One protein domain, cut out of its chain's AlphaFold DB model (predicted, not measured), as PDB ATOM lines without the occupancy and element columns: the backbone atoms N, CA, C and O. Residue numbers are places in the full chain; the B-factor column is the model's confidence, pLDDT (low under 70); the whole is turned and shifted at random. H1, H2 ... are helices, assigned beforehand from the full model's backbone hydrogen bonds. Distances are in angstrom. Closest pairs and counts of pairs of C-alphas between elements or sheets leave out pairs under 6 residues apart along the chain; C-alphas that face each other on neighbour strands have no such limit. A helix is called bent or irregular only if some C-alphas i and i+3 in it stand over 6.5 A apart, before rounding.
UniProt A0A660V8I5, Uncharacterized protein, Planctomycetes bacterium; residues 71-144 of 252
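This is residues 71 to 144 of the 252 residues of an uncharacterized protein of Planctomycetes bacterium (UniProt A0A660V8I5). Four helices make a small, rounded body in which H1 and H3 run side by side in opposite ways and H4, turning back at a corner after H3, slants across to H1 and reaches H2 with its last residues. H2 turns off at the end of H1, and the long unnamed stretch of residues 96 to 110 runs back from the end of H2 to the start of H3, on the side where H2 and H3 stay apart. The printed part has 74 residues, with H1, H2, H3 and H4 in that order along the chain and no named strand. The class is all helix, with 56 of the 74 printed residues in the helices. The whole is compact, with a radius of gyration of the C-alphas of 11.0 A and spans of 29 by 22 by 21 A.

H1, residues 71 to 83, H3, residues 111 to 127, and H4, residues 129 to 143, form an up-and-down bundle, helices packed together of which each runs against the one before it in the chain. H1 and H3 only just touch, with 3 pairs of C-alphas within 8 A. Their closest C-alphas are those of Thr 74 and Lys 122, 7.2 A apart, and they run opposite ways at a shallow tilt of 24 degrees. H1 and H4 touch, the closest C-alphas being those of Leu 73 and Val 136 at 6.8 A. They run the same way at a steep tilt of 37 degrees, only just past shallow. H3 and H4 are close but not clearly touching: the closest C-alphas, those of Ala 125 and Phe 132, are 5.3 A apart, and the lines stand at a steep tilt of 44 degrees, opposite ways. H2, residues 85 to 95, touches H4 at residues 139 to 143 alone. Their closest C-alphas are those of His 91 and Leu 139, 6.3 A apart, and they run opposite ways at a steep tilt of 57 degrees. H1 and H2 are close but not clearly touching, with the C-alphas of Val 81 and Ile 88 the closest at 7.3 A and a steep tilt of 62 degrees, opposite ways. H2 and H3 are apart. The helix packing is mostly crossed, but only just, with 1 of the 3 touching pairs at a shallow tilt. Every O i to N i+4 pair is within hydrogen-bond range in H1, H2 and H4, and 12 of 13 are in H3.

H1 begins with C-alpha 71 at (124.338, 147.899, 149.806) and spans 18.8 A to C-alpha 83. H2, Pro 85 to Thr 95, is 15.5 A from first to last C-alpha. H3, Lys 111 to Ala 127, is the longest helix at 17 residues and 25.0 A, beginning with C-alpha 111 at (126.248, 141.126, 170.476). H4, Lys 129 to Thr 143, is 20.2 A long and ends with C-alpha 143 at (113.541, 134.943, 156.970). No helix is bent or irregular.

The two C-alphas farthest apart, those of His 110 and Glu 130, are 29.2 A from each other, and the first and last printed C-alphas, those of Lys 71 and Ser 144, are 18.6 A apart. The printed part has no cut. The links H1 to H2 and H3 to H4 are tight, with 1 residue each. The link H2 to H3 is long, with 15 residues whose C-alphas lie 6 to 16 A from the mean of all C-alphas. The mean pLDDT of the printed part is 82.4, and this model has low confidence, under 70, at residues 108 to 109 and 143 to 144.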
ATOM      1  N   LYS A  71     124.613 147.066 148.625       79.38
ATOM      2  CA  LYS A  71     124.338 147.899 149.806       79.38
ATOM      3  C   LYS A  71     122.946 147.621 150.389       79.38
ATOM      4  O   LYS A  71     122.840 147.342 151.576       79.38
ATOM      5  N   SER A  72     121.910 147.597 149.545       83.44
ATOM      6  CA  SER A  72     120.540 147.272 149.968       83.44
ATOM      7  C   SER A  72     120.428 145.870 150.582       83.44
ATOM      8  O   SER A  72     119.759 145.696 151.597       83.44
ATOM      9  N   LEU A  73     121.111 144.868 150.017       82.25
ATOM     10  CA  LEU A  73     121.130 143.508 150.568       82.25
ATOM     11  C   LEU A  73     121.906 143.420 151.891       82.25
ATOM     12  O   LEU A  73     121.493 142.700 152.795       82.25
ATOM     13  N   THR A  74     122.991 144.181 152.037       81.31
ATOM     14  CA  THR A  74     123.743 144.296 153.293       81.31
ATOM     15  C   THR A  74     122.903 144.937 154.404       81.31
ATOM     16  O   THR A  74     122.907 144.438 155.529       81.31
ATOM     17  N   ASP A  75     122.118 145.971 154.092       81.31
ATOM     18  CA  ASP A  75     121.204 146.601 155.055       81.31
ATOM     19  C   ASP A  75     120.071 145.647 155.477       81.31
ATOM     20  O   ASP A  75     119.745 145.551 156.663       81.31
ATOM     21  N   LYS A  76     119.521 144.870 154.531       82.44
ATOM     22  CA  LYS A  76     118.544 143.807 154.827       82.44
ATOM     23  C   LYS A  76     119.142 142.717 155.726       82.44
ATOM     24  O   LYS A  76     118.500 142.307 156.688       82.44
ATOM     25  N   LEU A  77     120.379 142.288 155.464       83.88
ATOM     26  CA  LEU A  77     121.081 141.314 156.304       83.88
ATOM     27  C   LEU A  77     121.272 141.828 157.737       83.88
ATOM     28  O   LEU A  77     121.030 141.084 158.682       83.88
ATOM     29  N   LYS A  78     121.649 143.103 157.913       84.12
ATOM     30  CA  LYS A  78     121.791 143.719 159.243       84.12
ATOM     31  C   LYS A  78     120.510 143.588 160.071       84.12
ATOM     32  O   LYS A  78     120.582 143.331 161.267       84.12
ATOM     33  N   ARG A  79     119.348 143.750 159.433       81.25
ATOM     34  CA  ARG A  79     118.043 143.594 160.082       81.25
ATOM     35  C   ARG A  79     117.789 142.150 160.525       81.25
ATOM     36  O   ARG A  79     117.431 141.929 161.674       81.25
ATOM     37  N   ILE A  80     118.065 141.177 159.657       79.50
ATOM     38  CA  ILE A  80     117.915 139.745 159.975       79.50
ATOM     39  C   ILE A  80     118.833 139.332 161.131       79.50
ATOM     40  O   ILE A  80     118.417 138.553 161.976       79.50
ATOM     41  N   VAL A  81     120.056 139.864 161.205       79.06
ATOM     42  CA  VAL A  81     120.981 139.582 162.321       79.06
ATOM     43  C   VAL A  81     120.387 139.986 163.670       79.06
ATOM     44  O   VAL A  81     120.598 139.295 164.660       79.06
ATOM     45  N   LEU A  82     119.641 141.091 163.708       75.12
ATOM     46  CA  LEU A  82     119.016 141.592 164.931       75.12
ATOM     47  C   LEU A  82     117.724 140.845 165.277       75.12
ATOM     48  O   LEU A  82     117.447 140.628 166.450       75.12
ATOM     49  N   GLU A  83     116.934 140.476 164.269       74.50
ATOM     50  CA  GLU A  83     115.588 139.922 164.460       74.50
ATOM     51  C   GLU A  83     115.574 138.379 164.487       74.50
ATOM     52  O   GLU A  83     114.748 137.775 165.171       74.50
ATOM     53  N   HIS A  84     116.475 137.720 163.749       79.06
ATOM     54  CA  HIS A  84     116.430 136.279 163.459       79.06
ATOM     55  C   HIS A  84     117.822 135.601 163.375       79.06
ATOM     56  O   HIS A  84     118.130 134.957 162.362       79.06
ATOM     57  N   PRO A  85     118.670 135.671 164.421       76.56
ATOM     58  CA  PRO A  85     119.999 135.045 164.428       76.56
ATOM     59  C   PRO A  85     119.959 133.520 164.205       76.56
ATOM     60  O   PRO A  85     120.819 132.960 163.525       76.56
ATOM     61  N   ASP A  86     118.920 132.839 164.690       76.69
ATOM     62  CA  ASP A  86     118.758 131.387 164.528       76.69
ATOM     63  C   ASP A  86     118.533 130.976 163.074       76.69
ATOM     64  O   ASP A  86     119.089 129.981 162.606       76.69
ATOM     65  N   LYS A  87     117.779 131.782 162.318       81.19
ATOM     66  CA  LYS A  87     117.539 131.528 160.894       81.19
ATOM     67  C   LYS A  87     118.812 131.682 160.069       81.19
ATOM     68  O   LYS A  87     118.998 130.947 159.105       81.19
ATOM     69  N   ILE A  88     119.709 132.588 160.463       83.50
ATOM     70  CA  ILE A  88     121.026 132.731 159.829       83.50
ATOM     71  C   ILE A  88     121.850 131.458 160.020       83.50
ATOM     72  O   ILE A  88     122.450 130.983 159.058       83.50
ATOM     73  N   ARG A  89     121.854 130.884 161.229       83.38
ATOM     74  CA  ARG A  89     122.571 129.633 161.519       83.38
ATOM     75  C   ARG A  89     122.037 128.467 160.703       83.38
ATOM     76  O   ARG A  89     122.801 127.836 159.983       83.38
ATOM     77  N   GLN A  90     120.727 128.252 160.744       82.38
ATOM     78  CA  GLN A  90     120.079 127.173 159.998       82.38
ATOM     79  C   GLN A  90     120.296 127.312 158.488       82.38
ATOM     80  O   GLN A  90     120.589 126.331 157.808       82.38
ATOM     81  N   HIS A  91     120.182 128.528 157.950       88.75
ATOM     82  CA  HIS A  91     120.441 128.770 156.534       88.75
ATOM     83  C   HIS A  91     121.913 128.527 156.181       88.75
ATOM     84  O   HIS A  91     122.211 127.916 155.154       88.75
ATOM     85  N   TRP A  92     122.842 128.953 157.042       90.88
ATOM     86  CA  TRP A  92     124.263 128.685 156.859       90.88
ATOM     87  C   TRP A  92     124.564 127.186 156.876       90.88
ATOM     88  O   TRP A  92     125.248 126.711 155.985       90.88
ATOM     89  N   GLU A  93     124.006 126.418 157.811       87.19
ATOM     90  CA  GLU A  93     124.195 124.962 157.876       87.19
ATOM     91  C   GLU A  93     123.705 124.270 156.600       87.19
ATOM     92  O   GLU A  93     124.458 123.502 155.999       87.19
ATOM     93  N   LYS A  94     122.507 124.624 156.113       85.62
ATOM     94  CA  LYS A  94     121.946 124.099 154.852       85.62
ATOM     95  C   LYS A  94     122.799 124.431 153.630       85.62
ATOM     96  O   LYS A  94     122.900 123.630 152.707       85.62
ATOM     97  N   THR A  95     123.366 125.634 153.607       85.56
ATOM     98  CA  THR A  95     124.114 126.149 152.454       85.56
ATOM     99  C   THR A  95     125.616 125.935 152.577       85.56
ATOM    100  O   THR A  95     126.322 126.162 151.607       85.56
ATOM    101  N   SER A  96     126.124 125.456 153.715       82.00
ATOM    102  CA  SER A  96     127.563 125.323 153.993       82.00
ATOM    103  C   SER A  96     128.298 124.403 153.013       82.00
ATOM    104  O   SER A  96     129.485 124.591 152.765       82.00
ATOM    105  N   ALA A  97     127.582 123.452 152.406       78.31
ATOM    106  CA  ALA A  97     128.094 122.576 151.355       78.31
ATOM    107  C   ALA A  97     128.018 123.194 149.941       78.31
ATOM    108  O   ALA A  97     128.469 122.589 148.970       78.31
ATOM    109  N   TRP A  98     127.419 124.379 149.787       73.50
ATOM    110  CA  TRP A  98     127.162 125.026 148.500       73.50
ATOM    111  C   TRP A  98     128.229 126.076 148.183       73.50
ATOM    112  O   TRP A  98     128.017 127.272 148.364       73.50
ATOM    113  N   GLY A  99     129.364 125.642 147.634       75.44
ATOM    114  CA  GLY A  99     130.371 126.548 147.072       75.44
ATOM    115  C   GLY A  99     130.788 127.688 148.019       75.44
ATOM    116  O   GLY A  99     131.079 127.463 149.189       75.44
ATOM    117  N   SER A 100     130.851 128.924 147.504       82.31
ATOM    118  CA  SER A 100     131.237 130.099 148.300       82.31
ATOM    119  C   SER A 100     130.073 130.576 149.176       82.31
ATOM    120  O   SER A 100     129.095 131.138 148.674       82.31
ATOM    121  N   VAL A 101     130.217 130.401 150.489       86.56
ATOM    122  CA  VAL A 101     129.292 130.872 151.533       86.56
ATOM    123  C   VAL A 101     129.961 131.884 152.463       86.56
ATOM    124  O   VAL A 101     131.192 131.921 152.545       86.56
ATOM    125  N   PRO A 102     129.181 132.720 153.178       88.75
ATOM    126  CA  PRO A 102     129.741 133.614 154.186       88.75
ATOM    127  C   PRO A 102     130.421 132.837 155.328       88.75
ATOM    128  O   PRO A 102     130.194 131.634 155.483       88.75
ATOM    129  N   PRO A 103     131.242 133.510 156.156       89.81
ATOM    130  CA  PRO A 103     131.853 132.891 157.331       89.81
ATOM    131  C   PRO A 103     130.801 132.284 158.269       89.81
ATOM    132  O   PRO A 103     129.645 132.713 158.297       89.81
ATOM    133  N   LYS A 104     131.209 131.285 159.058       90.56
ATOM    134  CA  LYS A 104     130.322 130.582 159.991       90.56
ATOM    135  C   LYS A 104     129.761 131.544 161.055       90.56
ATOM    136  O   LYS A 104     130.552 132.252 161.680       90.56
ATOM    137  N   PRO A 105     128.432 131.588 161.271       88.62
ATOM    138  CA  PRO A 105     127.822 132.448 162.280       88.62
ATOM    139  C   PRO A 105     128.142 132.002 163.719       88.62
ATOM    140  O   PRO A 105     128.384 130.811 163.950       88.62
ATOM    141  N   PRO A 106     128.128 132.929 164.699       79.81
ATOM    142  CA  PRO A 106     128.308 132.610 166.115       79.81
ATOM    143  C   PRO A 106     127.211 131.681 166.650       79.81
ATOM    144  O   PRO A 106     126.071 131.738 166.197       79.81
ATOM    145  N   GLN A 107     127.538 130.859 167.654       75.19
ATOM    146  CA  GLN A 107     126.567 129.963 168.306       75.19
ATOM    147  C   GLN A 107     125.804 130.613 169.472       75.19
ATOM    148  O   GLN A 107     124.695 130.189 169.793       75.19
ATOM    149  N   GLY A 108     126.383 131.634 170.105       69.19
ATOM    150  CA  GLY A 108     125.736 132.413 171.164       69.19
ATOM    151  C   GLY A 108     125.013 133.650 170.628       69.19
ATOM    152  O   GLY A 108     125.146 134.008 169.460       69.19
ATOM    153  N   LEU A 109     124.280 134.345 171.498       69.56
ATOM    154  CA  LEU A 109     123.599 135.613 171.183       69.56
ATOM    155  C   LEU A 109     124.413 136.852 171.599       69.56
ATOM    156  O   LEU A 109     123.889 137.965 171.631       69.56
ATOM    157  N   HIS A 110     125.699 136.682 171.922       74.81
ATOM    158  CA  HIS A 110     126.564 137.789 172.321       74.81
ATOM    159  C   HIS A 110     126.715 138.798 171.182       74.81
ATOM    160  O   HIS A 110     127.176 138.484 170.085       74.81
ATOM    161  N   LYS A 111     126.319 140.041 171.461       72.19
ATOM    162  CA  LYS A 111     126.248 141.126 170.476       72.19
ATOM    163  C   LYS A 111     127.571 141.350 169.738       72.19
ATOM    164  O   LYS A 111     127.556 141.572 168.530       72.19
ATOM    165  N   ASP A 112     128.695 141.276 170.443       77.88
ATOM    166  CA  ASP A 112     130.013 141.562 169.870       77.88
ATOM    167  C   ASP A 112     130.445 140.509 168.843       77.88
ATOM    168  O   ASP A 112     130.987 140.863 167.791       77.88
ATOM    169  N   ASP A 113     130.097 139.240 169.072       74.44
ATOM    170  CA  ASP A 113     130.356 138.151 168.130       74.44
ATOM    171  C   ASP A 113     129.560 138.338 166.834       74.44
ATOM    172  O   ASP A 113     130.092 138.181 165.733       74.44
ATOM    173  N   TRP A 114     128.298 138.761 166.941       78.25
ATOM    174  CA  TRP A 114     127.447 139.050 165.782       78.25
ATOM    175  C   TRP A 114     127.887 140.304 165.020       78.25
ATOM    176  O   TRP A 114     127.842 140.332 163.786       78.25
ATOM    177  N   VAL A 115     128.367 141.335 165.721       82.00
ATOM    178  CA  VAL A 115     128.953 142.532 165.095       82.00
ATOM    179  C   VAL A 115     130.238 142.177 164.344       82.00
ATOM    180  O   VAL A 115     130.445 142.662 163.225       82.00
ATOM    181  N   LYS A 116     131.092 141.332 164.930       83.12
ATOM    182  CA  LYS A 116     132.311 140.828 164.289       83.12
ATOM    183  C   LYS A 116     131.974 140.006 163.045       83.12
ATOM    184  O   LYS A 116     132.447 140.341 161.957       83.12
ATOM    185  N   TRP A 117     131.073 139.035 163.173       88.62
ATOM    186  CA  TRP A 117     130.614 138.199 162.064       88.62
ATOM    187  C   TRP A 117     130.013 139.016 160.911       88.62
ATOM    188  O   TRP A 117     130.317 138.779 159.739       88.62
ATOM    189  N   TYR A 118     129.205 140.035 161.216       86.25
ATOM    190  CA  TYR A 118     128.623 140.910 160.196       86.25
ATOM    191  C   TYR A 118     129.695 141.689 159.416       86.25
ATOM    192  O   TYR A 118     129.603 141.826 158.192       86.25
ATOM    193  N   LYS A 119     130.743 142.181 160.093       87.50
ATOM    194  CA  LYS A 119     131.869 142.869 159.435       87.50
ATOM    195  C   LYS A 119     132.645 141.928 158.513       87.50
ATOM    196  O   LYS A 119     132.982 142.325 157.397       87.50
ATOM    197  N   GLU A 120     132.901 140.700 158.951       89.31
ATOM    198  CA  GLU A 120     133.577 139.672 158.149       89.31
ATOM    199  C   GLU A 120     132.735 139.274 156.931       89.31
ATOM    200  O   GLU A 120     133.230 139.272 155.803       89.31
ATOM    201  N   THR A 121     131.431 139.079 157.126       84.62
ATOM    202  CA  THR A 121     130.470 138.796 156.051       84.62
ATOM    203  C   THR A 121     130.392 139.937 155.037       84.62
ATOM    204  O   THR A 121     130.340 139.693 153.833       84.62
ATOM    205  N   LYS A 122     130.457 141.198 155.484       85.19
ATOM    206  CA  LYS A 122     130.506 142.368 154.593       85.19
ATOM    207  C   LYS A 122     131.780 142.396 153.742       85.19
ATOM    208  O   LYS A 122     131.701 142.736 152.563       85.19
ATOM    209  N   ARG A 123     132.939 142.045 154.312       88.62
ATOM    210  CA  ARG A 123     134.206 141.939 153.561       88.62
ATOM    211  C   ARG A 123     134.141 140.805 152.541       88.62
ATOM    212  O   ARG A 123     134.443 141.019 151.370       88.62
ATOM    213  N   TRP A 124     133.656 139.636 152.955       90.19
ATOM    214  CA  TRP A 124     133.441 138.501 152.059       90.19
ATOM    215  C   TRP A 124     132.496 138.853 150.896       90.19
ATOM    216  O   TRP A 124     132.798 138.549 149.742       90.19
ATOM    217  N   ALA A 125     131.403 139.573 151.172       87.19
ATOM    218  CA  ALA A 125     130.419 139.999 150.177       87.19
ATOM    219  C   ALA A 125     130.993 140.921 149.089       87.19
ATOM    220  O   ALA A 125     130.520 140.905 147.951       87.19
ATOM    221  N   GLN A 126     132.009 141.728 149.416       86.56
ATOM    222  CA  GLN A 126     132.684 142.588 148.438       86.56
ATOM    223  C   GLN A 126     133.477 141.773 147.411       86.56
ATOM    224  O   GLN A 126     133.460 142.127 146.230       86.56
ATOM    225  N   ALA A 127     134.105 140.678 147.849       86.69
ATOM    226  CA  ALA A 127     134.845 139.752 146.994       86.69
ATOM    227  C   ALA A 127     133.929 138.747 146.266       86.69
ATOM    228  O   ALA A 127     134.235 138.321 145.159       86.69
ATOM    229  N   ASN A 128     132.771 138.412 146.847       88.44
ATOM    230  CA  ASN A 128     131.885 137.341 146.379       88.44
ATOM    231  C   ASN A 128     130.481 137.858 146.027       88.44
ATOM    232  O   ASN A 128     129.474 137.313 146.474       88.44
ATOM    233  N   LYS A 129     130.390 138.932 145.232       86.25
ATOM    234  CA  LYS A 129     129.138 139.690 145.008       86.25
ATOM    235  C   LYS A 129     127.949 138.829 144.565       86.25
ATOM    236  O   LYS A 129     126.850 139.004 145.085       86.25
ATOM    237  N   GLU A 130     128.149 137.910 143.622       86.62
ATOM    238  CA  GLU A 130     127.067 137.060 143.105       86.62
ATOM    239  C   GLU A 130     126.679 135.941 144.077       86.62
ATOM    240  O   GLU A 130     125.492 135.661 144.246       86.62
ATOM    241  N   ALA A 131     127.651 135.359 144.785       86.81
ATOM    242  CA  ALA A 131     127.374 134.384 145.837       86.81
ATOM    243  C   ALA A 131     126.633 135.042 147.010       86.81
ATOM    244  O   ALA A 131     125.621 134.521 147.465       86.81
ATOM    245  N   PHE A 132     127.044 136.248 147.416       88.00
ATOM    246  CA  PHE A 132     126.358 137.042 148.434       88.00
ATOM    247  C   PHE A 132     124.921 137.375 148.033       88.00
ATOM    248  O   PHE A 132     124.009 137.213 148.838       88.00
ATOM    249  N   LYS A 133     124.690 137.794 146.780       88.56
ATOM    250  CA  LYS A 133     123.332 138.040 146.278       88.56
ATOM    251  C   LYS A 133     122.467 136.787 146.357       88.56
ATOM    252  O   LYS A 133     121.345 136.878 146.842       88.56
ATOM    253  N   LYS A 134     122.966 135.641 145.882       87.94
ATOM    254  CA  LYS A 134     122.222 134.372 145.910       87.94
ATOM    255  C   LYS A 134     121.930 133.931 147.343       87.94
ATOM    256  O   LYS A 134     120.779 133.648 147.663       87.94
ATOM    257  N   TRP A 135     122.945 133.961 148.201       90.12
ATOM    258  CA  TRP A 135     122.852 133.547 149.596       90.12
ATOM    259  C   TRP A 135     121.893 134.438 150.394       90.12
ATOM    260  O   TRP A 135     120.942 133.945 150.983       90.12
ATOM    261  N   VAL A 136     122.039 135.768 150.328       87.75
ATOM    262  CA  VAL A 136     121.134 136.690 151.039       87.75
ATOM    263  C   VAL A 136     119.717 136.645 150.477       87.75
ATOM    264  O   VAL A 136     118.776 136.808 151.243       87.75
ATOM    265  N   LYS A 137     119.520 136.410 149.174       87.69
ATOM    266  CA  LYS A 137     118.169 136.227 148.615       87.69
ATOM    267  C   LYS A 137     117.496 134.959 149.130       87.69
ATOM    268  O   LYS A 137     116.315 135.014 149.455       87.69
ATOM    269  N   ALA A 138     118.233 133.855 149.223       85.88
ATOM    270  CA  ALA A 138     117.720 132.612 149.787       85.88
ATOM    271  C   ALA A 138     117.433 132.767 151.290       85.88
ATOM    272  O   ALA A 138     116.321 132.481 151.727       85.88
ATOM    273  N   LEU A 139     118.363 133.361 152.047       85.94
ATOM    274  CA  LEU A 139     118.151 133.720 153.448       85.94
ATOM    275  C   LEU A 139     116.919 134.612 153.613       85.94
ATOM    276  O   LEU A 139     116.080 134.338 154.457       85.94
ATOM    277  N   LEU A 140     116.772 135.648 152.781       84.62
ATOM    278  CA  LEU A 140     115.611 136.533 152.792       84.62
ATOM    279  C   LEU A 140     114.319 135.793 152.474       84.62
ATOM    280  O   LEU A 140     113.301 136.174 153.024       84.62
ATOM    281  N   ALA A 141     114.320 134.771 151.622       82.88
ATOM    282  CA  ALA A 141     113.134 133.955 151.382       82.88
ATOM    283  C   ALA A 141     112.765 133.099 152.611       82.88
ATOM    284  O   ALA A 141     111.582 132.908 152.877       82.88
ATOM    285  N   GLU A 142     113.757 132.644 153.385       78.19
ATOM    286  CA  GLU A 142     113.575 131.866 154.625       78.19
ATOM    287  C   GLU A 142     113.250 132.738 155.859       78.19
ATOM    288  O   GLU A 142     112.579 132.309 156.807       78.19
ATOM    289  N   THR A 143     113.748 133.976 155.882       66.88
ATOM    290  CA  THR A 143     113.541 134.943 156.970       66.88
ATOM    291  C   THR A 143     112.378 135.871 156.709       66.88
ATOM    292  O   THR A 143     111.782 136.351 157.670       66.88
ATOM    293  N   SER A 144     112.012 136.085 155.439       56.31
ATOM    294  CA  SER A 144     110.660 136.520 155.108       56.31
ATOM    295  C   SER A 144     109.709 135.573 155.821       56.31
ATOM    296  O   SER A 144     110.032 134.391 155.959       56.31
TER     297      SER A 144